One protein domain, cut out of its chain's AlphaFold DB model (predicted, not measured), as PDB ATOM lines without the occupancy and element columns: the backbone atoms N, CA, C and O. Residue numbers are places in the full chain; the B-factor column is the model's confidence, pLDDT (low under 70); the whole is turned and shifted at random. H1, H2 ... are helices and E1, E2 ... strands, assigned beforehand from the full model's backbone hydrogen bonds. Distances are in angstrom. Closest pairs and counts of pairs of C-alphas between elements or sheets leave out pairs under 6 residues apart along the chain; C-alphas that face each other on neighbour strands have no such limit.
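Overview. This is residues 133 to 304 of the 307 residues of an uncharacterized protein of Glossina morsitans morsitans (UniProt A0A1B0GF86). Two lobes stand side by side. In the first, residues 133 to 227, a small sheet, E2, E5 and E4, packs on a strongly twisted sheet of E1, E3, E6, E7 and E8; in the second, residues 233 to 304, a long hairpin, E12 and E13, runs beside the strand pairs E9 with E11 and E10 with E14. The printed part has 172 residues, with five strands, the short helix H1, then nine strands; it is mostly strand, though under half of its residues are in named elements. It is compact, with a radius of gyration of the C-alphas of 16.8 A and spans of 51 by 47 by 29 A.

Along the chain. Find C-alpha 136 at (-28.090, -20.579, 50.578), where E1, residues 136 to 139, begins. Next come E2, 144 to 146, and E3, 158 to 165, 20.4 A long, which bends by 54 degrees at residue 161. Read on through E4, 181 to 183, E5, 189 to 191, and H1, 196 to 199. E6, 202 to 209, runs 23.5 A; E7, 215 to 217, and E8, 222 to 227, follow. Then come E9, 233 to 237, E10, 253 to 256, and E11, 259 to 262. E12, 266 to 275, runs 29.0 A and E13, 278 to 286, 25.9 A. E14, 300 to 303, ends at C-alpha 303, (-17.253, -45.004, 45.176).

Arrangement. Begin at E6 in the branched sheet: antiparallel E3 is on one side, with N 161 and O 206 2.8 A apart. On the other side are antiparallel E7, N 207 to O 216 2.8 A, and E8, N 203 to O 222 2.9 A. E1 is parallel to E8, N 225 to O 136 2.8 A. H1, too short for an O i to N i+4 pair, is on this sheet at a height of 4.5 A, over none of its strands. In the antiparallel sheet E2, E5, E4, look for N 144 and O 191, 2.9 A, and N 190 and O 182, 2.8 A. The closest C-alphas of E1 and E2, Val 138 and Ala 144, are 5.6 A apart; those of E1 and E11, Met 139 and Gln 260, 6.6 A. Three antiparallel pairs follow: E9 and E11, N 233 to O 262 2.8 A; E10 and E14, N 303 to O 253 2.8 A; and the hairpin E12 and E13, N 270 to O 282 2.8 A. E10 runs on into E11 at 42 degrees.

Size, cuts and confidence. The farthest C-alphas, Thr 212 and Gly 291, are 52.4 A apart. The printed part has no cut. The links E2 to E3, E3 to E4, E9 to E10 and E13 to E14 are long. Look for pLDDT under 70 at residue 176, residues 274 to 281 and residues 286 to 298; the mean of the printed part is 84.4.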
ATOM      1  N   VAL A 133     -18.633 -16.559  50.862       97.19
ATOM      2  CA  VAL A 133     -19.685 -17.563  50.988       97.19
ATOM      3  C   VAL A 133     -21.010 -16.823  50.917       97.19
ATOM      4  O   VAL A 133     -21.228 -15.882  51.673       97.19
ATOM      5  N   HIS A 134     -21.870 -17.228  49.988       95.31
ATOM      6  CA  HIS A 134     -23.215 -16.674  49.878       95.31
ATOM      7  C   HIS A 134     -24.186 -17.450  50.760       95.31
ATOM      8  O   HIS A 134     -23.985 -18.642  51.013       95.31
ATOM      9  N   ASP A 135     -25.243 -16.768  51.188       96.50
ATOM     10  CA  ASP A 135     -26.359 -17.420  51.854       96.50
ATOM     11  C   ASP A 135     -27.075 -18.362  50.884       96.50
ATOM     12  O   ASP A 135     -27.306 -18.023  49.722       96.50
ATOM     13  N   GLU A 136     -27.439 -19.543  51.376       96.00
ATOM     14  CA  GLU A 136     -28.090 -20.579  50.578       96.00
ATOM     15  C   GLU A 136     -29.491 -20.864  51.117       96.00
ATOM     16  O   GLU A 136     -29.683 -21.127  52.307       96.00
ATOM     17  N   TYR A 137     -30.483 -20.869  50.230       94.88
ATOM     18  CA  TYR A 137     -31.849 -21.238  50.583       94.88
ATOM     19  C   TYR A 137     -32.023 -22.751  50.505       94.88
ATOM     20  O   TYR A 137     -31.631 -23.403  49.535       94.88
ATOM     21  N   VAL A 138     -32.654 -23.322  51.525       95.44
ATOM     22  CA  VAL A 138     -32.923 -24.757  51.582       95.44
ATOM     23  C   VAL A 138     -34.319 -25.009  52.126       95.44
ATOM     24  O   VAL A 138     -34.751 -24.381  53.089       95.44
ATOM     25  N   MET A 139     -35.058 -25.927  51.508       94.94
ATOM     26  CA  MET A 139     -36.312 -26.412  52.085       94.94
ATOM     27  C   MET A 139     -36.020 -27.316  53.282       94.94
ATOM     28  O   MET A 139     -35.145 -28.180  53.204       94.94
ATOM     29  N   THR A 140     -36.777 -27.154  54.366       94.75
ATOM     30  CA  THR A 140     -36.653 -27.997  55.566       94.75
ATOM     31  C   THR A 140     -36.586 -29.494  55.216       94.75
ATOM     32  O   THR A 140     -37.290 -29.973  54.321       94.75
ATOM     33  N   GLY A 141     -35.668 -30.222  55.853       92.44
ATOM     34  CA  GLY A 141     -35.415 -31.648  55.615       92.44
ATOM     35  C   GLY A 141     -34.528 -31.989  54.409       92.44
ATOM     36  O   GLY A 141     -33.989 -33.094  54.348       92.44
ATOM     37  N   ASN A 142     -34.312 -31.063  53.469       92.94
ATOM     38  CA  ASN A 142     -33.413 -31.281  52.332       92.94
ATOM     39  C   ASN A 142     -31.942 -31.060  52.734       92.94
ATOM     40  O   ASN A 142     -31.638 -30.559  53.818       92.94
ATOM     41  N   THR A 143     -31.010 -31.426  51.852       93.00
ATOM     42  CA  THR A 143     -29.579 -31.143  52.037       93.00
ATOM     43  C   THR A 143     -29.231 -29.748  51.516       93.00
ATOM     44  O   THR A 143     -29.463 -29.441  50.344       93.00
ATOM     45  N   ALA A 144     -28.641 -28.909  52.373       94.38
ATOM     46  CA  ALA A 144     -28.098 -27.614  51.969       94.38
ATOM     47  C   ALA A 144     -26.668 -27.770  51.439       94.38
ATOM     48  O   ALA A 144     -25.919 -28.619  51.930       94.38
ATOM     49  N   VAL A 145     -26.285 -26.948  50.459       94.44
ATOM     50  CA  VAL A 145     -24.950 -26.981  49.844       94.44
ATOM     51  C   VAL A 145     -24.352 -25.582  49.865       94.44
ATOM     52  O   VAL A 145     -24.754 -24.724  49.088       94.44
ATOM     53  N   LEU A 146     -23.374 -25.357  50.738       95.94
ATOM     54  CA  LEU A 146     -22.623 -24.106  50.778       95.94
ATOM     55  C   LEU A 146     -21.391 -24.197  49.876       95.94
ATOM     56  O   LEU A 146     -20.646 -25.183  49.892       95.94
ATOM     57  N   LYS A 147     -21.170 -23.136  49.095       95.38
ATOM     58  CA  LYS A 147     -20.076 -23.034  48.125       95.38
ATOM     59  C   LYS A 147     -19.148 -21.888  48.494       95.38
ATOM     60  O   LYS A 147     -19.592 -20.755  48.666       95.38
ATOM     61  N   CYS A 148     -17.856 -22.187  48.568       96.00
ATOM     62  CA  CYS A 148     -16.820 -21.173  48.696       96.00
ATOM     63  C   CYS A 148     -16.562 -20.574  47.311       96.00
ATOM     64  O   CYS A 148     -16.070 -21.260  46.416       96.00
ATOM     65  N   GLN A 149     -16.934 -19.314  47.119       94.81
ATOM     66  CA  GLN A 149     -16.739 -18.605  45.863       94.81
ATOM     67  C   GLN A 149     -15.286 -18.167  45.752       94.81
ATOM     68  O   GLN A 149     -14.863 -17.179  46.355       94.81
ATOM     69  N   VAL A 150     -14.532 -18.938  44.977       93.88
ATOM     70  CA  VAL A 150     -13.181 -18.597  44.553       93.88
ATOM     71  C   VAL A 150     -13.281 -17.914  43.189       93.88
ATOM     72  O   VAL A 150     -13.911 -18.473  42.286       93.88
ATOM     73  N   PRO A 151     -12.669 -16.733  42.997       93.19
ATOM     74  CA  PRO A 151     -12.642 -16.088  41.693       93.19
ATOM     75  C   PRO A 151     -12.062 -17.005  40.607       93.19
ATOM     76  O   PRO A 151     -11.062 -17.690  40.829       93.19
ATOM     77  N   SER A 152     -12.659 -16.992  39.413       90.56
ATOM     78  CA  SER A 152     -12.322 -17.922  38.320       90.56
ATOM     79  C   SER A 152     -10.855 -17.865  37.877       90.56
ATOM     80  O   SER A 152     -10.293 -18.881  37.484       90.56
ATOM     81  N   TYR A 153     -10.198 -16.709  37.989       89.25
ATOM     82  CA  TYR A 153      -8.778 -16.559  37.651       89.25
ATOM     83  C   TYR A 153      -7.829 -17.260  38.644       89.25
ATOM     84  O   TYR A 153      -6.675 -17.509  38.306       89.25
ATOM     85  N   MET A 154      -8.308 -17.618  39.845       90.62
ATOM     86  CA  MET A 154      -7.538 -18.338  40.871       90.62
ATOM     87  C   MET A 154      -8.018 -19.770  41.118       90.62
ATOM     88  O   MET A 154      -7.355 -20.505  41.852       90.62
ATOM     89  N   SER A 155      -9.139 -20.198  40.531       90.19
ATOM     90  CA  SER A 155      -9.774 -21.483  40.860       90.19
ATOM     91  C   SER A 155      -8.913 -22.714  40.542       90.19
ATOM     92  O   SER A 155      -9.139 -23.774  41.113       90.19
ATOM     93  N   GLU A 156      -7.913 -22.595  39.662       90.06
ATOM     94  CA  GLU A 156      -6.951 -23.670  39.349       90.06
ATOM     95  C   GLU A 156      -5.838 -23.824  40.414       90.06
ATOM     96  O   GLU A 156      -5.197 -24.876  40.529       90.06
ATOM     97  N   PHE A 157      -5.586 -22.778  41.202       91.44
ATOM     98  CA  PHE A 157      -4.488 -22.729  42.178       91.44
ATOM     99  C   PHE A 157      -4.975 -22.757  43.623       91.44
ATOM    100  O   PHE A 157      -4.219 -23.121  44.522       91.44
ATOM    101  N   VAL A 158      -6.227 -22.374  43.854       93.81
ATOM    102  CA  VAL A 158      -6.811 -22.257  45.185       93.81
ATOM    103  C   VAL A 158      -7.746 -23.428  45.443       93.81
ATOM    104  O   VAL A 158      -8.669 -23.686  44.677       93.81
ATOM    105  N   MET A 159      -7.531 -24.111  46.563       94.31
ATOM    106  CA  MET A 159      -8.369 -25.222  47.009       94.31
ATOM    107  C   MET A 159      -8.958 -24.941  48.390       94.31
ATOM    108  O   MET A 159      -8.292 -24.377  49.264       94.31
ATOM    109  N   VAL A 160     -10.206 -25.353  48.609       95.56
ATOM    110  CA  VAL A 160     -10.838 -25.294  49.933       95.56
ATOM    111  C   VAL A 160     -10.285 -26.428  50.790       95.56
ATOM    112  O   VAL A 160     -10.335 -27.595  50.407       95.56
ATOM    113  N   THR A 161      -9.759 -26.083  51.959       95.19
ATOM    114  CA  THR A 161      -9.139 -27.036  52.894       95.19
ATOM    115  C   THR A 161     -10.046 -27.394  54.059       95.19
ATOM    116  O   THR A 161      -9.941 -28.493  54.594       95.19
ATOM    117  N   ALA A 162     -10.911 -26.466  54.469       95.75
ATOM    118  CA  ALA A 162     -11.843 -26.660  55.566       95.75
ATOM    119  C   ALA A 162     -12.984 -25.643  55.499       95.75
ATOM    120  O   ALA A 162     -12.843 -24.566  54.914       95.75
ATOM    121  N   TRP A 163     -14.074 -25.971  56.176       96.88
ATOM    122  CA  TRP A 163     -15.096 -25.015  56.584       96.88
ATOM    123  C   TRP A 163     -15.004 -24.787  58.086       96.88
ATOM    124  O   TRP A 163     -14.686 -25.708  58.833       96.88
ATOM    125  N   VAL A 164     -15.262 -23.565  58.532       95.56
ATOM    126  CA  VAL A 164     -15.189 -23.180  59.941       95.56
ATOM    127  C   VAL A 164     -16.539 -22.616  60.350       95.56
ATOM    128  O   VAL A 164     -17.026 -21.660  59.743       95.56
ATOM    129  N   GLN A 165     -17.152 -23.240  61.350       94.56
ATOM    130  CA  GLN A 165     -18.371 -22.734  61.975       94.56
ATOM    131  C   GLN A 165     -18.053 -21.590  62.941       94.56
ATOM    132  O   GLN A 165     -16.956 -21.519  63.490       94.56
ATOM    133  N   ASP A 166     -19.038 -20.739  63.211       93.12
ATOM    134  CA  ASP A 166     -18.980 -19.716  64.266       93.12
ATOM    135  C   ASP A 166     -18.637 -20.247  65.662       93.12
ATOM    136  O   ASP A 166     -18.005 -19.546  66.447       93.12
ATOM    137  N   THR A 167     -18.983 -21.498  65.963       90.81
ATOM    138  CA  THR A 167     -18.585 -22.186  67.202       90.81
ATOM    139  C   THR A 167     -17.086 -22.496  67.289       90.81
ATOM    140  O   THR A 167     -16.623 -22.975  68.322       90.81
ATOM    141  N   GLY A 168     -16.322 -22.273  66.214       88.81
ATOM    142  CA  GLY A 168     -14.916 -22.660  66.090       88.81
ATOM    143  C   GLY A 168     -14.708 -24.105  65.627       88.81
ATOM    144  O   GLY A 168     -13.571 -24.566  65.541       88.81
ATOM    145  N   MET A 169     -15.778 -24.844  65.311       91.12
ATOM    146  CA  MET A 169     -15.653 -26.207  64.793       91.12
ATOM    147  C   MET A 169     -15.119 -26.204  63.356       91.12
ATOM    148  O   MET A 169     -15.693 -25.575  62.465       91.12
ATOM    149  N   HIS A 170     -14.044 -26.960  63.127       92.81
ATOM    150  CA  HIS A 170     -13.459 -27.163  61.805       92.81
ATOM    151  C   HIS A 170     -14.024 -28.424  61.142       92.81
ATOM    152  O   HIS A 170     -13.972 -29.519  61.699       92.81
ATOM    153  N   LEU A 171     -14.526 -28.262  59.924       93.88
ATOM    154  CA  LEU A 171     -15.072 -29.311  59.075       93.88
ATOM    155  C   LEU A 171     -14.082 -29.588  57.943       93.88
ATOM    156  O   LEU A 171     -13.871 -28.731  57.078       93.88
ATOM    157  N   TYR A 172     -13.482 -30.775  57.939       91.88
ATOM    158  CA  TYR A 172     -12.475 -31.163  56.954       91.88
ATOM    159  C   TYR A 172     -13.051 -32.117  55.895       91.88
ATOM    160  O   TYR A 172     -14.026 -32.834  56.150       91.88
ATOM    161  N   PRO A 173     -12.450 -32.174  54.694       85.19
ATOM    162  CA  PRO A 173     -12.738 -33.231  53.737       85.19
ATOM    163  C   PRO A 173     -12.580 -34.614  54.381       85.19
ATOM    164  O   PRO A 173     -11.651 -34.849  55.149       85.19
ATOM    165  N   ASN A 174     -13.481 -35.538  54.046       71.94
ATOM    166  CA  ASN A 174     -13.503 -36.919  54.551       71.94
ATOM    167  C   ASN A 174     -13.777 -37.103  56.057       71.94
ATOM    168  O   ASN A 174     -13.778 -38.245  56.514       71.94
ATOM    169  N   THR A 175     -14.077 -36.047  56.823       70.25
ATOM    170  CA  THR A 175     -14.593 -36.210  58.191       70.25
ATOM    171  C   THR A 175     -16.114 -36.217  58.171       70.25
ATOM    172  O   THR A 175     -16.744 -35.200  57.882       70.25
ATOM    173  N   ASP A 176     -16.699 -37.374  58.464       69.38
ATOM    174  CA  ASP A 176     -18.144 -37.529  58.610       69.38
ATOM    175  C   ASP A 176     -18.523 -37.286  60.076       69.38
ATOM    176  O   ASP A 176     -18.346 -38.155  60.933       69.38
ATOM    177  N   ILE A 177     -18.977 -36.070  60.389       76.44
ATOM    178  CA  ILE A 177     -19.380 -35.708  61.752       76.44
ATOM    179  C   ILE A 177     -20.845 -36.100  61.931       76.44
ATOM    180  O   ILE A 177     -21.763 -35.317  61.671       76.44
ATOM    181  N   GLY A 178     -21.050 -37.357  62.329       71.69
ATOM    182  CA  GLY A 178     -22.363 -37.907  62.668       71.69
ATOM    183  C   GLY A 178     -23.370 -37.899  61.515       71.69
ATOM    184  O   GLY A 178     -24.568 -37.802  61.765       71.69
ATOM    185  N   GLY A 179     -22.919 -37.924  60.256       81.38
ATOM    186  CA  GLY A 179     -23.787 -37.864  59.079       81.38
ATOM    187  C   GLY A 179     -24.366 -36.479  58.785       81.38
ATOM    188  O   GLY A 179     -25.039 -36.318  57.767       81.38
ATOM    189  N   LYS A 180     -24.129 -35.473  59.639       90.44
ATOM    190  CA  LYS A 180     -24.726 -34.137  59.502       90.44
ATOM    191  C   LYS A 180     -23.986 -33.270  58.490       90.44
ATOM    192  O   LYS A 180     -24.623 -32.641  57.649       90.44
ATOM    193  N   TYR A 181     -22.659 -33.249  58.580       91.69
ATOM    194  CA  TYR A 181     -21.796 -32.430  57.734       91.69
ATOM    195  C   TYR A 181     -20.924 -33.319  56.861       91.69
ATOM    196  O   TYR A 181     -20.368 -34.315  57.322       91.69
ATOM    197  N   THR A 182     -20.775 -32.950  55.597       90.25
ATOM    198  CA  THR A 182     -19.856 -33.620  54.679       90.25
ATOM    199  C   THR A 182     -19.181 -32.576  53.807       90.25
ATOM    200  O   THR A 182     -19.852 -31.834  53.097       90.25
ATOM    201  N   VAL A 183     -17.850 -32.525  53.839       91.19
ATOM    202  CA  VAL A 183     -17.065 -31.699  52.915       91.19
ATOM    203  C   VAL A 183     -16.558 -32.595  51.792       91.19
ATOM    204  O   VAL A 183     -15.877 -33.596  52.041       91.19
ATOM    205  N   LEU A 184     -16.925 -32.266  50.557       87.44
ATOM    206  CA  LEU A 184     -16.503 -33.021  49.379       87.44
ATOM    207  C   LEU A 184     -15.166 -32.512  48.828       87.44
ATOM    208  O   LEU A 184     -14.726 -31.406  49.124       87.44
ATOM    209  N   ALA A 185     -14.524 -33.323  47.980       84.38
ATOM    210  CA  ALA A 185     -13.227 -33.003  47.372       84.38
ATOM    211  C   ALA A 185     -13.233 -31.743  46.482       84.38
ATOM    212  O   ALA A 185     -12.183 -31.162  46.243       84.38
ATOM    213  N   ASN A 186     -14.404 -31.307  46.007       85.56
ATOM    214  CA  ASN A 186     -14.572 -30.036  45.294       85.56
ATOM    215  C   ASN A 186     -14.672 -28.822  46.240       85.56
ATOM    216  O   ASN A 186     -14.875 -27.707  45.774       85.56
ATOM    217  N   GLY A 187     -14.556 -29.023  47.555       90.62
ATOM    218  CA  GLY A 187     -14.542 -27.953  48.548       90.62
ATOM    219  C   GLY A 187     -15.913 -27.494  49.035       90.62
ATOM    220  O   GLY A 187     -15.987 -26.614  49.889       90.62
ATOM    221  N   GLU A 188     -16.999 -28.071  48.530       92.94
ATOM    222  CA  GLU A 188     -18.362 -27.732  48.944       92.94
ATOM    223  C   GLU A 188     -18.730 -28.399  50.278       92.94
ATOM    224  O   GLU A 188     -18.345 -29.546  50.542       92.94
ATOM    225  N   LEU A 189     -19.504 -27.686  51.102       94.44
ATOM    226  CA  LEU A 189     -20.033 -28.180  52.372       94.44
ATOM    227  C   LEU A 189     -21.495 -28.592  52.221       94.44
ATOM    228  O   LEU A 189     -22.354 -27.776  51.894       94.44
ATOM    229  N   TYR A 190     -21.773 -29.851  52.536       92.75
ATOM    230  CA  TYR A 190     -23.100 -30.449  52.523       92.75
ATOM    231  C   TYR A 190     -23.615 -30.555  53.956       92.75
ATOM    232  O   TYR A 190     -22.950 -31.142  54.815       92.75
ATOM    233  N   ILE A 191     -24.798 -29.995  54.203       94.12
ATOM    234  CA  ILE A 191     -25.489 -30.027  55.496       94.12
ATOM    235  C   ILE A 191     -26.760 -30.856  55.313       94.12
ATOM    236  O   ILE A 191     -27.751 -30.384  54.755       94.12
ATOM    237  N   ASN A 192     -26.714 -32.112  55.747       92.38
ATOM    238  CA  ASN A 192     -27.801 -33.071  55.562       92.38
ATOM    239  C   ASN A 192     -28.969 -32.775  56.510       92.38
ATOM    240  O   ASN A 192     -28.747 -32.358  57.649       92.38
ATOM    241  N   ASN A 193     -30.205 -33.041  56.068       92.50
ATOM    242  CA  ASN A 193     -31.427 -32.840  56.858       92.50
ATOM    243  C   ASN A 193     -31.462 -31.446  57.517       92.50
ATOM    244  O   ASN A 193     -31.384 -31.322  58.743       92.50
ATOM    245  N   ALA A 194     -31.435 -30.394  56.695       94.94
ATOM    246  CA  ALA A 194     -31.358 -29.016  57.161       94.94
ATOM    247  C   ALA A 194     -32.593 -28.649  57.996       94.94
ATOM    248  O   ALA A 194     -33.729 -28.842  57.559       94.94
ATOM    249  N   GLY A 195     -32.355 -28.111  59.192       94.75
ATOM    250  CA  GLY A 195     -33.405 -27.681  60.111       94.75
ATOM    251  C   GLY A 195     -33.124 -26.304  60.704       94.75
ATOM    252  O   GLY A 195     -32.063 -25.717  60.498       94.75
ATOM    253  N   THR A 196     -34.071 -25.788  61.480       92.75
ATOM    254  CA  THR A 196     -34.002 -24.445  62.086       92.75
ATOM    255  C   THR A 196     -32.748 -24.231  62.938       92.75
ATOM    256  O   THR A 196     -32.150 -23.162  62.883       92.75
ATOM    257  N   ASN A 197     -32.280 -25.259  63.652       93.12
ATOM    258  CA  ASN A 197     -31.044 -25.207  64.443       93.12
ATOM    259  C   ASN A 197     -29.788 -24.906  63.609       93.12
ATOM    260  O   ASN A 197     -28.815 -24.366  64.131       93.12
ATOM    261  N   ASP A 198     -29.784 -25.275  62.329       94.50
ATOM    262  CA  ASP A 198     -28.651 -25.030  61.436       94.50
ATOM    263  C   ASP A 198     -28.683 -23.621  60.837       94.50
ATOM    264  O   ASP A 198     -27.628 -23.098  60.490       94.50
ATOM    265  N   ALA A 199     -29.863 -22.994  60.760       93.88
ATOM    266  CA  ALA A 199     -30.038 -21.630  60.255       93.88
ATOM    267  C   ALA A 199     -29.428 -20.565  61.184       93.88
ATOM    268  O   ALA A 199     -29.063 -19.479  60.738       93.88
ATOM    269  N   TYR A 200     -29.282 -20.881  62.474       94.19
ATOM    270  CA  TYR A 200     -28.613 -20.012  63.448       94.19
ATOM    271  C   TYR A 200     -27.084 -20.055  63.354       94.19
ATOM    272  O   TYR A 200     -26.424 -19.256  64.014       94.19
ATOM    273  N   LYS A 201     -26.525 -20.973  62.558       95.25
ATOM    274  CA  LYS A 201     -25.079 -21.143  62.401       95.25
ATOM    275  C   LYS A 201     -24.586 -20.424  61.162       95.25
ATOM    276  O   LYS A 201     -25.253 -20.384  60.127       95.25
ATOM    277  N   SER A 202     -23.370 -19.921  61.259       96.62
ATOM    278  CA  SER A 202     -22.663 -19.281  60.164       96.62
ATOM    279  C   SER A 202     -21.360 -20.007  59.843       96.62
ATOM    280  O   SER A 202     -20.727 -20.610  60.712       96.62
ATOM    281  N   TYR A 203     -21.000 -20.003  58.561       97.12
ATOM    282  CA  TYR A 203     -19.934 -20.827  58.007       97.12
ATOM    283  C   TYR A 203     -18.986 -19.964  57.183       97.12
ATOM    284  O   TYR A 203     -19.398 -19.262  56.261       97.12
ATOM    285  N   THR A 204     -17.699 -20.063  57.481       97.50
ATOM    286  CA  THR A 204     -16.624 -19.491  56.665       97.50
ATOM    287  C   THR A 204     -15.858 -20.607  55.969       97.50
ATOM    288  O   THR A 204     -15.758 -21.719  56.490       97.50
ATOM    289  N   CYS A 205     -15.319 -20.337  54.783       97.19
ATOM    290  CA  CYS A 205     -14.435 -21.279  54.104       97.19
ATOM    291  C   CYS A 205     -12.974 -20.873  54.286       97.19
ATOM    292  O   CYS A 205     -12.633 -19.693  54.238       97.19
ATOM    293  N   ARG A 206     -12.106 -21.871  54.476       96.44
ATOM    294  CA  ARG A 206     -10.652 -21.723  54.540       96.44
ATOM    295  C   ARG A 206     -10.026 -22.318  53.288       96.44
ATOM    296  O   ARG A 206     -10.108 -23.529  53.060       96.44
ATOM    297  N   THR A 207      -9.346 -21.493  52.514       96.50
ATOM    298  CA  THR A 207      -8.676 -21.875  51.271       96.50
ATOM    299  C   THR A 207      -7.162 -21.824  51.408       96.50
ATOM    300  O   THR A 207      -6.633 -21.113  52.258       96.50
ATOM    301  N   VAL A 208      -6.459 -22.579  50.565       95.44
ATOM    302  CA  VAL A 208      -5.004 -22.492  50.409       95.44
ATOM    303  C   VAL A 208      -4.652 -22.362  48.934       95.44
ATOM    304  O   VAL A 208      -5.225 -23.058  48.094       95.44
ATOM    305  N   ASN A 209      -3.714 -21.474  48.615       94.38
ATOM    306  CA  ASN A 209      -3.100 -21.405  47.296       94.38
ATOM    307  C   ASN A 209      -1.957 -22.430  47.227       94.38
ATOM    308  O   ASN A 209      -0.979 -22.319  47.962       94.38
ATOM    309  N   ARG A 210      -2.059 -23.423  46.340       92.69
ATOM    310  CA  ARG A 210      -1.077 -24.516  46.226       92.69
ATOM    311  C   ARG A 210       0.304 -24.077  45.735       92.69
ATOM    312  O   ARG A 210       1.255 -24.827  45.907       92.69
ATOM    313  N   LEU A 211       0.411 -22.906  45.103       91.94
ATOM    314  CA  LEU A 211       1.681 -22.373  44.604       91.94
ATOM    315  C   LEU A 211       2.422 -21.552  45.660       91.94
ATOM    316  O   LEU A 211       3.644 -21.599  45.716       91.94
ATOM    317  N   THR A 212       1.702 -20.776  46.477       91.06
ATOM    318  CA  THR A 212       2.314 -19.883  47.481       91.06
ATOM    319  C   THR A 212       2.238 -20.419  48.907       91.06
ATOM    320  O   THR A 212       2.932 -19.912  49.781       91.06
ATOM    321  N   GLY A 213       1.368 -21.394  49.168       92.06
ATOM    322  CA  GLY A 213       1.019 -21.835  50.519       92.06
ATOM    323  C   GLY A 213       0.163 -20.830  51.299       92.06
ATOM    324  O   GLY A 213      -0.141 -21.071  52.465       92.06
ATOM    325  N   GLU A 214      -0.241 -19.711  50.686       92.19
ATOM    326  CA  GLU A 214      -1.033 -18.672  51.346       92.19
ATOM    327  C   GLU A 214      -2.417 -19.206  51.723       92.19
ATOM    328  O   GLU A 214      -3.148 -19.727  50.874       92.19
ATOM    329  N   ILE A 215      -2.776 -19.049  52.997       94.62
ATOM    330  CA  ILE A 215      -4.082 -19.426  53.533       94.62
ATOM    331  C   ILE A 215      -4.966 -18.186  53.592       94.62
ATOM    332  O   ILE A 215      -4.571 -17.169  54.158       94.62
ATOM    333  N   GLN A 216      -6.189 -18.305  53.083       93.94
ATOM    334  CA  GLN A 216      -7.212 -17.273  53.208       93.94
ATOM    335  C   GLN A 216      -8.488 -17.830  53.828       93.94
ATOM    336  O   GLN A 216      -8.819 -19.006  53.672       93.94
ATOM    337  N   ILE A 217      -9.204 -16.974  54.550       95.06
ATOM    338  CA  ILE A 217     -10.519 -17.273  55.115       95.06
ATOM    339  C   ILE A 217     -11.513 -16.295  54.501       95.06
ATOM    340  O   ILE A 217     -11.187 -15.122  54.303       95.06
ATOM    341  N   SER A 218     -12.716 -16.770  54.189       96.38
ATOM    342  CA  SER A 218     -13.761 -15.916  53.631       96.38
ATOM    343  C   SER A 218     -14.075 -14.742  54.545       96.38
ATOM    344  O   SER A 218     -14.389 -14.940  55.718       96.38
ATOM    345  N   THR A 219     -14.049 -13.532  53.984       90.50
ATOM    346  CA  THR A 219     -14.300 -12.288  54.727       90.50
ATOM    347  C   THR A 219     -15.708 -12.247  55.313       90.50
ATOM    348  O   THR A 219     -15.897 -11.771  56.429       90.50
ATOM    349  N   TYR A 220     -16.686 -12.768  54.571       91.94
ATOM    350  CA  TYR A 220     -18.081 -12.817  54.986       91.94
ATOM    351  C   TYR A 220     -18.519 -14.271  55.175       91.94
ATOM    352  O   TYR A 220     -18.314 -15.079  54.260       91.94
ATOM    353  N   PRO A 221     -19.086 -14.621  56.343       95.19
ATOM    354  CA  PRO A 221     -19.643 -15.941  56.562       95.19
ATOM    355  C   PRO A 221     -20.973 -16.082  55.819       95.19
ATOM    356  O   PRO A 221     -21.771 -15.147  55.796       95.19
ATOM    357  N   GLY A 222     -21.230 -17.267  55.279       96.44
ATOM    358  CA  GLY A 222     -22.528 -17.621  54.716       96.44
ATOM    359  C   GLY A 222     -23.384 -18.370  55.725       96.44
ATOM    360  O   GLY A 222     -22.878 -19.026  56.645       96.44
ATOM    361  N   ARG A 223     -24.696 -18.285  55.550       97.00
ATOM    362  CA  ARG A 223     -25.697 -18.985  56.354       97.00
ATOM    363  C   ARG A 223     -26.615 -19.795  55.455       97.00
ATOM    364  O   ARG A 223     -26.684 -19.583  54.248       97.00
ATOM    365  N   ILE A 224     -27.339 -20.732  56.053       97.06
ATOM    366  CA  ILE A 224     -28.448 -21.380  55.357       97.06
ATOM    367  C   ILE A 224     -29.763 -20.765  55.817       97.06
ATOM    368  O   ILE A 224     -29.982 -20.557  57.009       97.06
ATOM    369  N   ILE A 225     -30.648 -20.489  54.869       96.56
ATOM    370  CA  ILE A 225     -31.979 -19.949  55.126       96.56
ATOM    371  C   ILE A 225     -32.973 -21.083  54.913       96.56
ATOM    372  O   ILE A 225     -33.228 -21.514  53.785       96.56
ATOM    373  N   VAL A 226     -33.514 -21.594  56.018       96.44
ATOM    374  CA  VAL A 226     -34.463 -22.708  55.991       96.44
ATOM    375  C   VAL A 226     -35.854 -22.182  55.656       96.44
ATOM    376  O   VAL A 226     -36.373 -21.287  56.318       96.44
ATOM    377  N   THR A 227     -36.451 -22.751  54.614       94.94
ATOM    378  CA  THR A 227     -37.773 -22.387  54.102       94.94
ATOM    379  C   THR A 227     -38.772 -23.518  54.321       94.94
ATOM    380  O   THR A 227     -38.437 -24.702  54.211       94.94
ATOM    381  N   GLU A 228     -40.014 -23.148  54.624       93.31
ATOM    382  CA  GLU A 228     -41.127 -24.086  54.765       93.31
ATOM    383  C   GLU A 228     -41.944 -24.131  53.461       93.31
ATOM    384  O   GLU A 228     -42.467 -23.099  53.020       93.31
ATOM    385  N   PRO A 229     -42.054 -25.297  52.804       91.50
ATOM    386  CA  PRO A 229     -42.829 -25.431  51.578       91.50
ATOM    387  C   PRO A 229     -44.336 -25.368  51.878       91.50
ATOM    388  O   PRO A 229     -44.839 -26.065  52.752       91.50
ATOM    389  N   LYS A 230     -45.080 -24.562  51.110       89.56
ATOM    390  CA  LYS A 230     -46.544 -24.396  51.255       89.56
ATOM    391  C   LYS A 230     -47.377 -25.474  50.541       89.56
ATOM    392  O   LYS A 230     -48.595 -25.359  50.457       89.56
ATOM    393  N   GLY A 231     -46.728 -26.483  49.971       90.88
ATOM    394  CA  GLY A 231     -47.347 -27.531  49.163       90.88
ATOM    395  C   GLY A 231     -46.288 -28.425  48.524       90.88
ATOM    396  O   GLY A 231     -45.099 -28.284  48.815       90.88
ATOM    397  N   MET A 232     -46.706 -29.337  47.646       91.19
ATOM    398  CA  MET A 232     -45.763 -30.209  46.942       91.19
ATOM    399  C   MET A 232     -44.871 -29.406  45.986       91.19
ATOM    400  O   MET A 232     -45.351 -28.605  45.186       91.19
ATOM    401  N   VAL A 233     -43.565 -29.648  46.058       91.56
ATOM    402  CA  VAL A 233     -42.536 -29.019  45.229       91.56
ATOM    403  C   VAL A 233     -41.761 -30.113  44.506       91.56
ATOM    404  O   VAL A 233     -41.127 -30.962  45.134       91.56
ATOM    405  N   GLN A 234     -41.782 -30.080  43.173       88.81
ATOM    406  CA  GLN A 234     -41.033 -31.032  42.355       88.81
ATOM    407  C   GLN A 234     -39.514 -30.903  42.607       88.81
ATOM    408  O   GLN A 234     -39.008 -29.778  42.611       88.81
ATOM    409  N   PRO A 235     -38.770 -32.019  42.749       87.94
ATOM    410  CA  PRO A 235     -37.336 -31.994  42.995       87.94
ATOM    411  C   PRO A 235     -36.546 -31.285  41.896       87.94
ATOM    412  O   PRO A 235     -36.677 -31.602  40.711       87.94
ATOM    413  N   ARG A 236     -35.672 -30.358  42.294       86.06
ATOM    414  CA  ARG A 236     -34.746 -29.652  41.398       86.06
ATOM    415  C   ARG A 236     -33.310 -29.838  41.862       86.06
ATOM    416  O   ARG A 236     -32.996 -29.561  43.014       86.06
ATOM    417  N   ILE A 237     -32.444 -30.283  40.951       83.94
ATOM    418  CA  ILE A 237     -31.009 -30.444  41.214       83.94
ATOM    419  C   ILE A 237     -30.378 -29.065  41.433       83.94
ATOM    420  O   ILE A 237     -30.456 -28.216  40.544       83.94
ATOM    421  N   ASN A 238     -29.749 -28.873  42.593       75.06
ATOM    422  CA  ASN A 238     -29.078 -27.635  43.017       75.06
ATOM    423  C   ASN A 238     -27.537 -27.727  42.967       75.06
ATOM    424  O   ASN A 238     -26.832 -26.765  43.278       75.06
ATOM    425  N   VAL A 239     -27.004 -28.869  42.528       81.56
ATOM    426  CA  VAL A 239     -25.573 -29.088  42.264       81.56
ATOM    427  C   VAL A 239     -25.270 -29.109  40.764       81.56
ATOM    428  O   VAL A 239     -26.169 -29.137  39.922       81.56
ATOM    429  N   GLU A 240     -23.986 -29.077  40.412       78.75
ATOM    430  CA  GLU A 240     -23.549 -29.159  39.020       78.75
ATOM    431  C   GLU A 240     -23.994 -30.489  38.384       78.75
ATOM    432  O   GLU A 240     -23.639 -31.572  38.846       78.75
ATOM    433  N   LYS A 241     -24.809 -30.407  37.323       70.94
ATOM    434  CA  LYS A 241     -25.441 -31.578  36.685       70.94
ATOM    435  C   LYS A 241     -24.450 -32.471  35.935       70.94
ATOM    436  O   LYS A 241     -24.697 -33.665  35.794       70.94
ATOM    437  N   HIS A 242     -23.357 -31.891  35.446       72.81
ATOM    438  CA  HIS A 242     -22.316 -32.584  34.694       72.81
ATOM    439  C   HIS A 242     -20.971 -32.297  35.355       72.81
ATOM    440  O   HIS A 242     -20.370 -31.262  35.105       72.81
ATOM    441  N   SER A 243     -20.517 -33.210  36.212       72.06
ATOM    442  CA  SER A 243     -19.228 -33.097  36.898       72.06
ATOM    443  C   SER A 243     -18.339 -34.268  36.493       72.06
ATOM    444  O   SER A 243     -18.671 -35.426  36.759       72.06
ATOM    445  N   MET A 244     -17.219 -33.974  35.830       75.25
ATOM    446  CA  MET A 244     -16.172 -34.957  35.545       75.25
ATOM    447  C   MET A 244     -15.175 -34.961  36.702       75.25
ATOM    448  O   MET A 244     -14.715 -33.905  37.133       75.25
ATOM    449  N   ARG A 245     -14.829 -36.148  37.210       75.75
ATOM    450  CA  ARG A 245     -13.831 -36.290  38.275       75.75
ATOM    451  C   ARG A 245     -12.754 -37.278  37.877       75.75
ATOM    452  O   ARG A 245     -13.050 -38.429  37.572       75.75
ATOM    453  N   HIS A 246     -11.508 -36.826  37.954       80.81
ATOM    454  CA  HIS A 246     -10.344 -37.691  37.867       80.81
ATOM    455  C   HIS A 246     -10.044 -38.251  39.251       80.81
ATOM    456  O   HIS A 246      -9.996 -37.511  40.234       80.81
ATOM    457  N   VAL A 247      -9.873 -39.564  39.332       80.38
ATOM    458  CA  VAL A 247      -9.581 -40.258  40.583       80.38
ATOM    459  C   VAL A 247      -8.420 -41.196  40.325       80.38
ATOM    460  O   VAL A 247      -8.368 -41.856  39.291       80.38
ATOM    461  N   VAL A 248      -7.471 -41.216  41.255       82.19
ATOM    462  CA  VAL A 248      -6.318 -42.118  41.197       82.19
ATOM    463  C   VAL A 248      -6.804 -43.567  41.311       82.19
ATOM    464  O   VAL A 248      -7.802 -43.828  41.986       82.19
ATOM    465  N   LEU A 249      -6.106 -44.506  40.663       77.75
ATOM    466  CA  LEU A 249      -6.370 -45.945  40.791       77.75
ATOM    467  C   LEU A 249      -6.420 -46.355  42.269       77.75
ATOM    468  O   LEU A 249      -5.602 -45.899  43.068       77.75
ATOM    469  N   ASN A 250      -7.396 -47.191  42.634       75.12
ATOM    470  CA  ASN A 250      -7.713 -47.573  44.019       75.12
ATOM    471  C   ASN A 250      -8.130 -46.411  44.942       75.12
ATOM    472  O   ASN A 250      -8.295 -46.599  46.148       75.12
ATOM    473  N   GLY A 251      -8.341 -45.215  44.394       75.75
ATOM    474  CA  GLY A 251      -8.843 -44.067  45.128       75.75
ATOM    475  C   GLY A 251     -10.322 -44.198  45.497       75.75
ATOM    476  O   GLY A 251     -11.069 -45.038  44.983       75.75
ATOM    477  N   GLN A 252     -10.755 -43.313  46.392       78.12
ATOM    478  CA  GLN A 252     -12.156 -43.129  46.749       78.12
ATOM    479  C   GLN A 252     -12.633 -41.764  46.252       78.12
ATOM    480  O   GLN A 252     -11.926 -40.764  46.367       78.12
ATOM    481  N   THR A 253     -13.861 -41.703  45.747       79.75
ATOM    482  CA  THR A 253     -14.521 -40.438  45.418       79.75
ATOM    483  C   THR A 253     -15.964 -40.450  45.885       79.75
ATOM    484  O   THR A 253     -16.573 -41.505  46.054       79.75
ATOM    485  N   THR A 254     -16.515 -39.265  46.112       80.44
ATOM    486  CA  THR A 254     -17.926 -39.095  46.449       80.44
ATOM    487  C   THR A 254     -18.549 -38.166  45.428       80.44
ATOM    488  O   THR A 254     -18.078 -37.041  45.247       80.44
ATOM    489  N   LEU A 255     -19.587 -38.650  44.753       82.62
ATOM    490  CA  LEU A 255     -20.284 -37.916  43.712       82.62
ATOM    491  C   LEU A 255     -21.614 -37.387  44.265       82.62
ATOM    492  O   LEU A 255     -22.424 -38.186  44.747       82.62
ATOM    493  N   PRO A 256     -21.837 -36.061  44.236       84.94
ATOM    494  CA  PRO A 256     -23.076 -35.471  44.709       84.94
ATOM    495  C   PRO A 256     -24.170 -35.550  43.644       84.94
ATOM    496  O   PRO A 256     -23.943 -35.343  42.455       84.94
ATOM    497  N   CYS A 257     -25.383 -35.801  44.103       85.50
ATOM    498  CA  CYS A 257     -26.626 -35.648  43.376       85.50
ATOM    499  C   CYS A 257     -27.658 -35.131  44.371       85.50
ATOM    500  O   CYS A 257     -28.448 -35.891  44.919       85.50
ATOM    501  N   ILE A 258     -27.596 -33.837  44.663       86.50
ATOM    502  CA  ILE A 258     -28.521 -33.205  45.597       86.50
ATOM    503  C   ILE A 258     -29.616 -32.516  44.804       86.50
ATOM    504  O   ILE A 258     -29.357 -31.866  43.784       86.50
ATOM    505  N   ALA A 259     -30.844 -32.690  45.270       88.69
ATOM    506  CA  ALA A 259     -31.988 -31.946  44.802       88.69
ATOM    507  C   ALA A 259     -32.800 -31.444  45.986       88.69
ATOM    508  O   ALA A 259     -32.836 -32.073  47.043       88.69
ATOM    509  N   GLN A 260     -33.477 -30.321  45.783       91.00
ATOM    510  CA  GLN A 260     -34.439 -29.808  46.740       91.00
ATOM    511  C   GLN A 260     -35.859 -30.070  46.233       91.00
ATOM    512  O   GLN A 260     -36.174 -29.725  45.094       91.00
ATOM    513  N   GLY A 261     -36.705 -30.673  47.070       91.38
ATOM    514  CA  GLY A 261     -38.121 -30.938  46.791       91.38
ATOM    515  C   GLY A 261     -38.963 -31.065  48.064       91.38
ATOM    516  O   GLY A 261     -38.430 -31.100  49.177       91.38
ATOM    517  N   HIS A 262     -40.284 -31.132  47.893       91.38
ATOM    518  CA  HIS A 262     -41.232 -31.456  48.957       91.38
ATOM    519  C   HIS A 262     -42.345 -32.385  48.425       91.38
ATOM    520  O   HIS A 262     -43.063 -31.968  47.514       91.38
ATOM    521  N   PRO A 263     -42.542 -33.604  48.965       90.81
ATOM    522  CA  PRO A 263     -41.767 -34.259  50.028       90.81
ATOM    523  C   PRO A 263     -40.270 -34.398  49.708       90.81
ATOM    524  O   PRO A 263     -39.859 -34.244  48.556       90.81
ATOM    525  N   VAL A 264     -39.446 -34.627  50.737       89.00
ATOM    526  CA  VAL A 264     -37.985 -34.721  50.579       89.00
ATOM    527  C   VAL A 264     -37.648 -35.840  49.577       89.00
ATOM    528  O   VAL A 264     -38.123 -36.963  49.755       89.00
ATOM    529  N   PRO A 265     -36.859 -35.560  48.523       86.75
ATOM    530  CA  PRO A 265     -36.592 -36.520  47.458       86.75
ATOM    531  C   PRO A 265     -35.751 -37.715  47.917       86.75
ATOM    532  O   PRO A 265     -34.894 -37.597  48.792       86.75
ATOM    533  N   THR A 266     -35.930 -38.849  47.234       83.75
ATOM    534  CA  THR A 266     -35.064 -40.029  47.362       83.75
ATOM    535  C   THR A 266     -34.190 -40.211  46.122       83.75
ATOM    536  O   THR A 266     -34.551 -39.787  45.019       83.75
ATOM    537  N   TYR A 267     -33.022 -40.834  46.296       80.50
ATOM    538  CA  TYR A 267     -31.989 -40.891  45.263       80.50
ATOM    539  C   TYR A 267     -31.680 -42.325  44.841       80.50
ATOM    540  O   TYR A 267     -31.446 -43.212  45.669       80.50
ATOM    541  N   ARG A 268     -31.608 -42.536  43.526       78.81
ATOM    542  CA  ARG A 268     -31.173 -43.790  42.907       78.81
ATOM    543  C   ARG A 268     -30.045 -43.513  41.924       78.81
ATOM    544  O   ARG A 268     -30.166 -42.653  41.055       78.81
ATOM    545  N   SER A 269     -28.964 -44.279  42.013       74.31
ATOM    546  CA  SER A 269     -27.803 -44.119  41.132       74.31
ATOM    547  C   SER A 269     -27.635 -45.329  40.226       74.31
ATOM    548  O   SER A 269     -27.690 -46.470  40.678       74.31
ATOM    549  N   ARG A 270     -27.393 -45.079  38.937       77.38
ATOM    550  CA  ARG A 270     -27.021 -46.087  37.941       77.38
ATOM    551  C   ARG A 270     -25.604 -45.804  37.456       77.38
ATOM    552  O   ARG A 270     -25.334 -44.716  36.950       77.38
ATOM    553  N   LEU A 271     -24.726 -46.792  37.587       74.06
ATOM    554  CA  LEU A 271     -23.362 -46.751  37.066       74.06
ATOM    555  C   LEU A 271     -23.304 -47.519  35.744       74.06
ATOM    556  O   LEU A 271     -23.903 -48.585  35.613       74.06
ATOM    557  N   THR A 272     -22.600 -46.966  34.764       74.62
ATOM    558  CA  THR A 272     -22.378 -47.576  33.447       74.62
ATOM    559  C   THR A 272     -20.917 -47.405  33.057       74.62
ATOM    560  O   THR A 272     -20.372 -46.311  33.184       74.62
ATOM    561  N   LEU A 273     -20.276 -48.475  32.591       72.88
ATOM    562  CA  LEU A 273     -18.924 -48.423  32.036       72.88
ATOM    563  C   LEU A 273     -19.028 -48.054  30.557       72.88
ATOM    564  O   LEU A 273     -19.771 -48.697  29.821       72.88
ATOM    565  N   SER A 274     -18.328 -47.000  30.138       68.19
ATOM    566  CA  SER A 274     -18.324 -46.561  28.730       68.19
ATOM    567  C   SER A 274     -17.033 -46.917  28.001       68.19
ATOM    568  O   SER A 274     -17.088 -47.317  26.843       68.19
ATOM    569  N   HIS A 275     -15.894 -46.840  28.692       68.31
ATOM    570  CA  HIS A 275     -14.567 -47.223  28.208       68.31
ATOM    571  C   HIS A 275     -13.712 -47.758  29.368       68.31
ATOM    572  O   HIS A 275     -14.094 -47.638  30.536       68.31
ATOM    573  N   ILE A 276     -12.540 -48.321  29.050       64.62
ATOM    574  CA  ILE A 276     -11.509 -48.662  30.040       64.62
ATOM    575  C   ILE A 276     -11.159 -47.369  30.801       64.62
ATOM    576  O   ILE A 276     -10.802 -46.371  30.177       64.62
ATOM    577  N   ASN A 277     -11.308 -47.376  32.130       65.44
ATOM    578  CA  ASN A 277     -11.118 -46.236  33.048       65.44
ATOM    579  C   ASN A 277     -12.194 -45.129  33.028       65.44
ATOM    580  O   ASN A 277     -11.955 -44.045  33.562       65.44
ATOM    581  N   LEU A 278     -13.380 -45.367  32.451       66.31
ATOM    582  CA  LEU A 278     -14.424 -44.339  32.334       66.31
ATOM    583  C   LEU A 278     -15.791 -44.830  32.842       66.31
ATOM    584  O   LEU A 278     -16.498 -45.595  32.175       66.31
ATOM    585  N   ILE A 279     -16.167 -44.351  34.034       67.44
ATOM    586  CA  ILE A 279     -17.432 -44.661  34.716       67.44
ATOM    587  C   ILE A 279     -18.403 -43.488  34.553       67.44
ATOM    588  O   ILE A 279     -18.178 -42.396  35.070       67.44
ATOM    589  N   ASN A 280     -19.529 -43.740  33.889       67.38
ATOM    590  CA  ASN A 280     -20.644 -42.809  33.789       67.38
ATOM    591  C   ASN A 280     -21.660 -43.090  34.894       67.38
ATOM    592  O   ASN A 280     -22.229 -44.183  34.964       67.38
ATOM    593  N   MET A 281     -21.936 -42.083  35.719       67.69
ATOM    594  CA  MET A 281     -22.971 -42.140  36.745       67.69
ATOM    595  C   MET A 281     -24.178 -41.307  36.319       67.69
ATOM    596  O   MET A 281     -24.058 -40.122  36.022       67.69
ATOM    597  N   ARG A 282     -25.363 -41.919  36.344       72.44
ATOM    598  CA  ARG A 282     -26.640 -41.212  36.230       72.44
ATOM    599  C   ARG A 282     -27.379 -41.307  37.547       72.44
ATOM    600  O   ARG A 282     -27.617 -42.405  38.046       72.44
ATOM    601  N   CYS A 283     -27.757 -40.158  38.079       71.38
ATOM    602  CA  CYS A 283     -28.612 -40.081  39.244       71.38
ATOM    603  C   CYS A 283     -30.053 -39.824  38.812       71.38
ATOM    604  O   CYS A 283     -30.318 -38.948  37.986       71.38
ATOM    605  N   LYS A 284     -30.973 -40.603  39.369       75.75
ATOM    606  CA  LYS A 284     -32.411 -40.440  39.226       75.75
ATOM    607  C   LYS A 284     -32.989 -40.051  40.583       75.75
ATOM    608  O   LYS A 284     -32.610 -40.617  41.608       75.75
ATOM    609  N   ILE A 285     -33.885 -39.073  40.563       73.88
ATOM    610  CA  ILE A 285     -34.567 -38.558  41.744       73.88
ATOM    611  C   ILE A 285     -36.010 -39.030  41.665       73.88
ATOM    612  O   ILE A 285     -36.706 -38.699  40.705       73.88
ATOM    613  N   ASP A 286     -36.436 -39.813  42.648       68.31
ATOM    614  CA  ASP A 286     -37.789 -40.354  42.723       68.31
ATOM    615  C   ASP A 286     -38.479 -39.801  43.989       68.31
ATOM    616  O   ASP A 286     -37.857 -39.668  45.050       68.31
ATOM    617  N   LEU A 287     -39.759 -39.433  43.866       58.47
ATOM    618  CA  LEU A 287     -40.559 -38.866  44.963       58.47
ATOM    619  C   LEU A 287     -41.255 -39.931  45.819       58.47
ATOM    620  O   LEU A 287     -41.586 -39.638  46.959       58.47
ATOM    621  N   ASP A 288     -41.468 -41.138  45.288       51.59
ATOM    622  CA  ASP A 288     -42.099 -42.238  46.022       51.59
ATOM    623  C   ASP A 288     -42.001 -43.538  45.206       51.59
ATOM    624  O   ASP A 288     -42.610 -43.646  44.145       51.59
ATOM    625  N   THR A 289     -41.199 -44.518  45.632       43.50
ATOM    626  CA  THR A 289     -41.261 -45.889  45.077       43.50
ATOM    627  C   THR A 289     -40.718 -46.914  46.084       43.50
ATOM    628  O   THR A 289     -39.499 -46.998  46.276       43.50
ATOM    629  N   PRO A 290     -41.578 -47.750  46.693       39.69
ATOM    630  CA  PRO A 290     -41.137 -48.894  47.477       39.69
ATOM    631  C   PRO A 290     -40.749 -50.041  46.529       39.69
ATOM    632  O   PRO A 290     -41.552 -50.443  45.691       39.69
ATOM    633  N   GLY A 291     -39.525 -50.574  46.647       45.78
ATOM    634  CA  GLY A 291     -39.204 -51.894  46.078       45.78
ATOM    635  C   GLY A 291     -37.871 -52.097  45.348       45.78
ATOM    636  O   GLY A 291     -37.603 -53.226  44.955       45.78
ATOM    637  N   GLU A 292     -36.998 -51.100  45.177       41.34
ATOM    638  CA  GLU A 292     -35.704 -51.323  44.497       41.34
ATOM    639  C   GLU A 292     -34.535 -50.620  45.192       41.34
ATOM    640  O   GLU A 292     -34.721 -49.590  45.835       41.34
ATOM    641  N   ARG A 293     -33.330 -51.206  45.060       46.69
ATOM    642  CA  ARG A 293     -32.082 -50.858  45.772       46.69
ATOM    643  C   ARG A 293     -31.836 -49.343  45.855       46.69
ATOM    644  O   ARG A 293     -31.258 -48.733  44.956       46.69
ATOM    645  N   LEU A 294     -32.235 -48.774  46.988       49.69
ATOM    646  CA  LEU A 294     -31.882 -47.440  47.460       49.69
ATOM    647  C   LEU A 294     -30.402 -47.446  47.861       49.69
ATOM    648  O   LEU A 294     -29.974 -48.315  48.618       49.69
ATOM    649  N   LEU A 295     -29.614 -46.501  47.342       54.72
ATOM    650  CA  LEU A 295     -28.182 -46.404  47.656       54.72
ATOM    651  C   LEU A 295     -27.883 -45.322  48.702       54.72
ATOM    652  O   LEU A 295     -26.920 -45.475  49.449       54.72
ATOM    653  N   SER A 296     -28.684 -44.249  48.782       56.91
ATOM    654  CA  SER A 296     -28.533 -43.231  49.830       56.91
ATOM    655  C   SER A 296     -29.743 -42.296  49.958       56.91
ATOM    656  O   SER A 296     -30.319 -41.872  48.957       56.91
ATOM    657  N   THR A 297     -30.083 -41.906  51.189       56.69
ATOM    658  CA  THR A 297     -31.063 -40.846  51.501       56.69
ATOM    659  C   THR A 297     -30.461 -39.439  51.453       56.69
ATOM    660  O   THR A 297     -31.198 -38.466  51.358       56.69
ATOM    661  N   ASN A 298     -29.130 -39.308  51.486       67.62
ATOM    662  CA  ASN A 298     -28.444 -38.010  51.541       67.62
ATOM    663  C   ASN A 298     -27.992 -37.475  50.169       67.62
ATOM    664  O   ASN A 298     -27.319 -36.452  50.108       67.62
ATOM    665  N   GLY A 299     -28.302 -38.190  49.080       70.94
ATOM    666  CA  GLY A 299     -27.987 -37.777  47.709       70.94
ATOM    667  C   GLY A 299     -26.501 -37.795  47.343       70.94
ATOM    668  O   GLY A 299     -26.109 -37.234  46.327       70.94
ATOM    669  N   THR A 300     -25.647 -38.453  48.130       76.00
ATOM    670  CA  THR A 300     -24.232 -38.664  47.782       76.00
ATOM    671  C   THR A 300     -23.936 -40.140  47.529       76.00
ATOM    672  O   THR A 300     -24.404 -41.012  48.262       76.00
ATOM    673  N   LEU A 301     -23.143 -40.431  46.493       76.19
ATOM    674  CA  LEU A 301     -22.659 -41.779  46.191       76.19
ATOM    675  C   LEU A 301     -21.155 -41.867  46.453       76.19
ATOM    676  O   LEU A 301     -20.368 -41.223  45.761       76.19
ATOM    677  N   LYS A 302     -20.753 -42.689  47.427       76.00
ATOM    678  CA  LYS A 302     -19.341 -42.989  47.715       76.00
ATOM    679  C   LYS A 302     -18.888 -44.180  46.857       76.00
ATOM    680  O   LYS A 302     -19.403 -45.281  47.022       76.00
ATOM    681  N   LEU A 303     -17.916 -43.967  45.973       74.44
ATOM    682  CA  LEU A 303     -17.253 -45.004  45.176       74.44
ATOM    683  C   LEU A 303     -15.887 -45.306  45.791       74.44
ATOM    684  O   LEU A 303     -15.090 -44.387  45.971       74.44
ATOM    685  N   LYS A 304     -15.623 -46.572  46.120       73.94
ATOM    686  CA  LYS A 304     -14.369 -47.049  46.728       73.94
ATOM    687  C   LYS A 304     -13.702 -48.074  45.823       73.94
ATOM    688  O   LYS A 304     -14.407 -48.751  45.081       73.94
TER     689      LYS A 304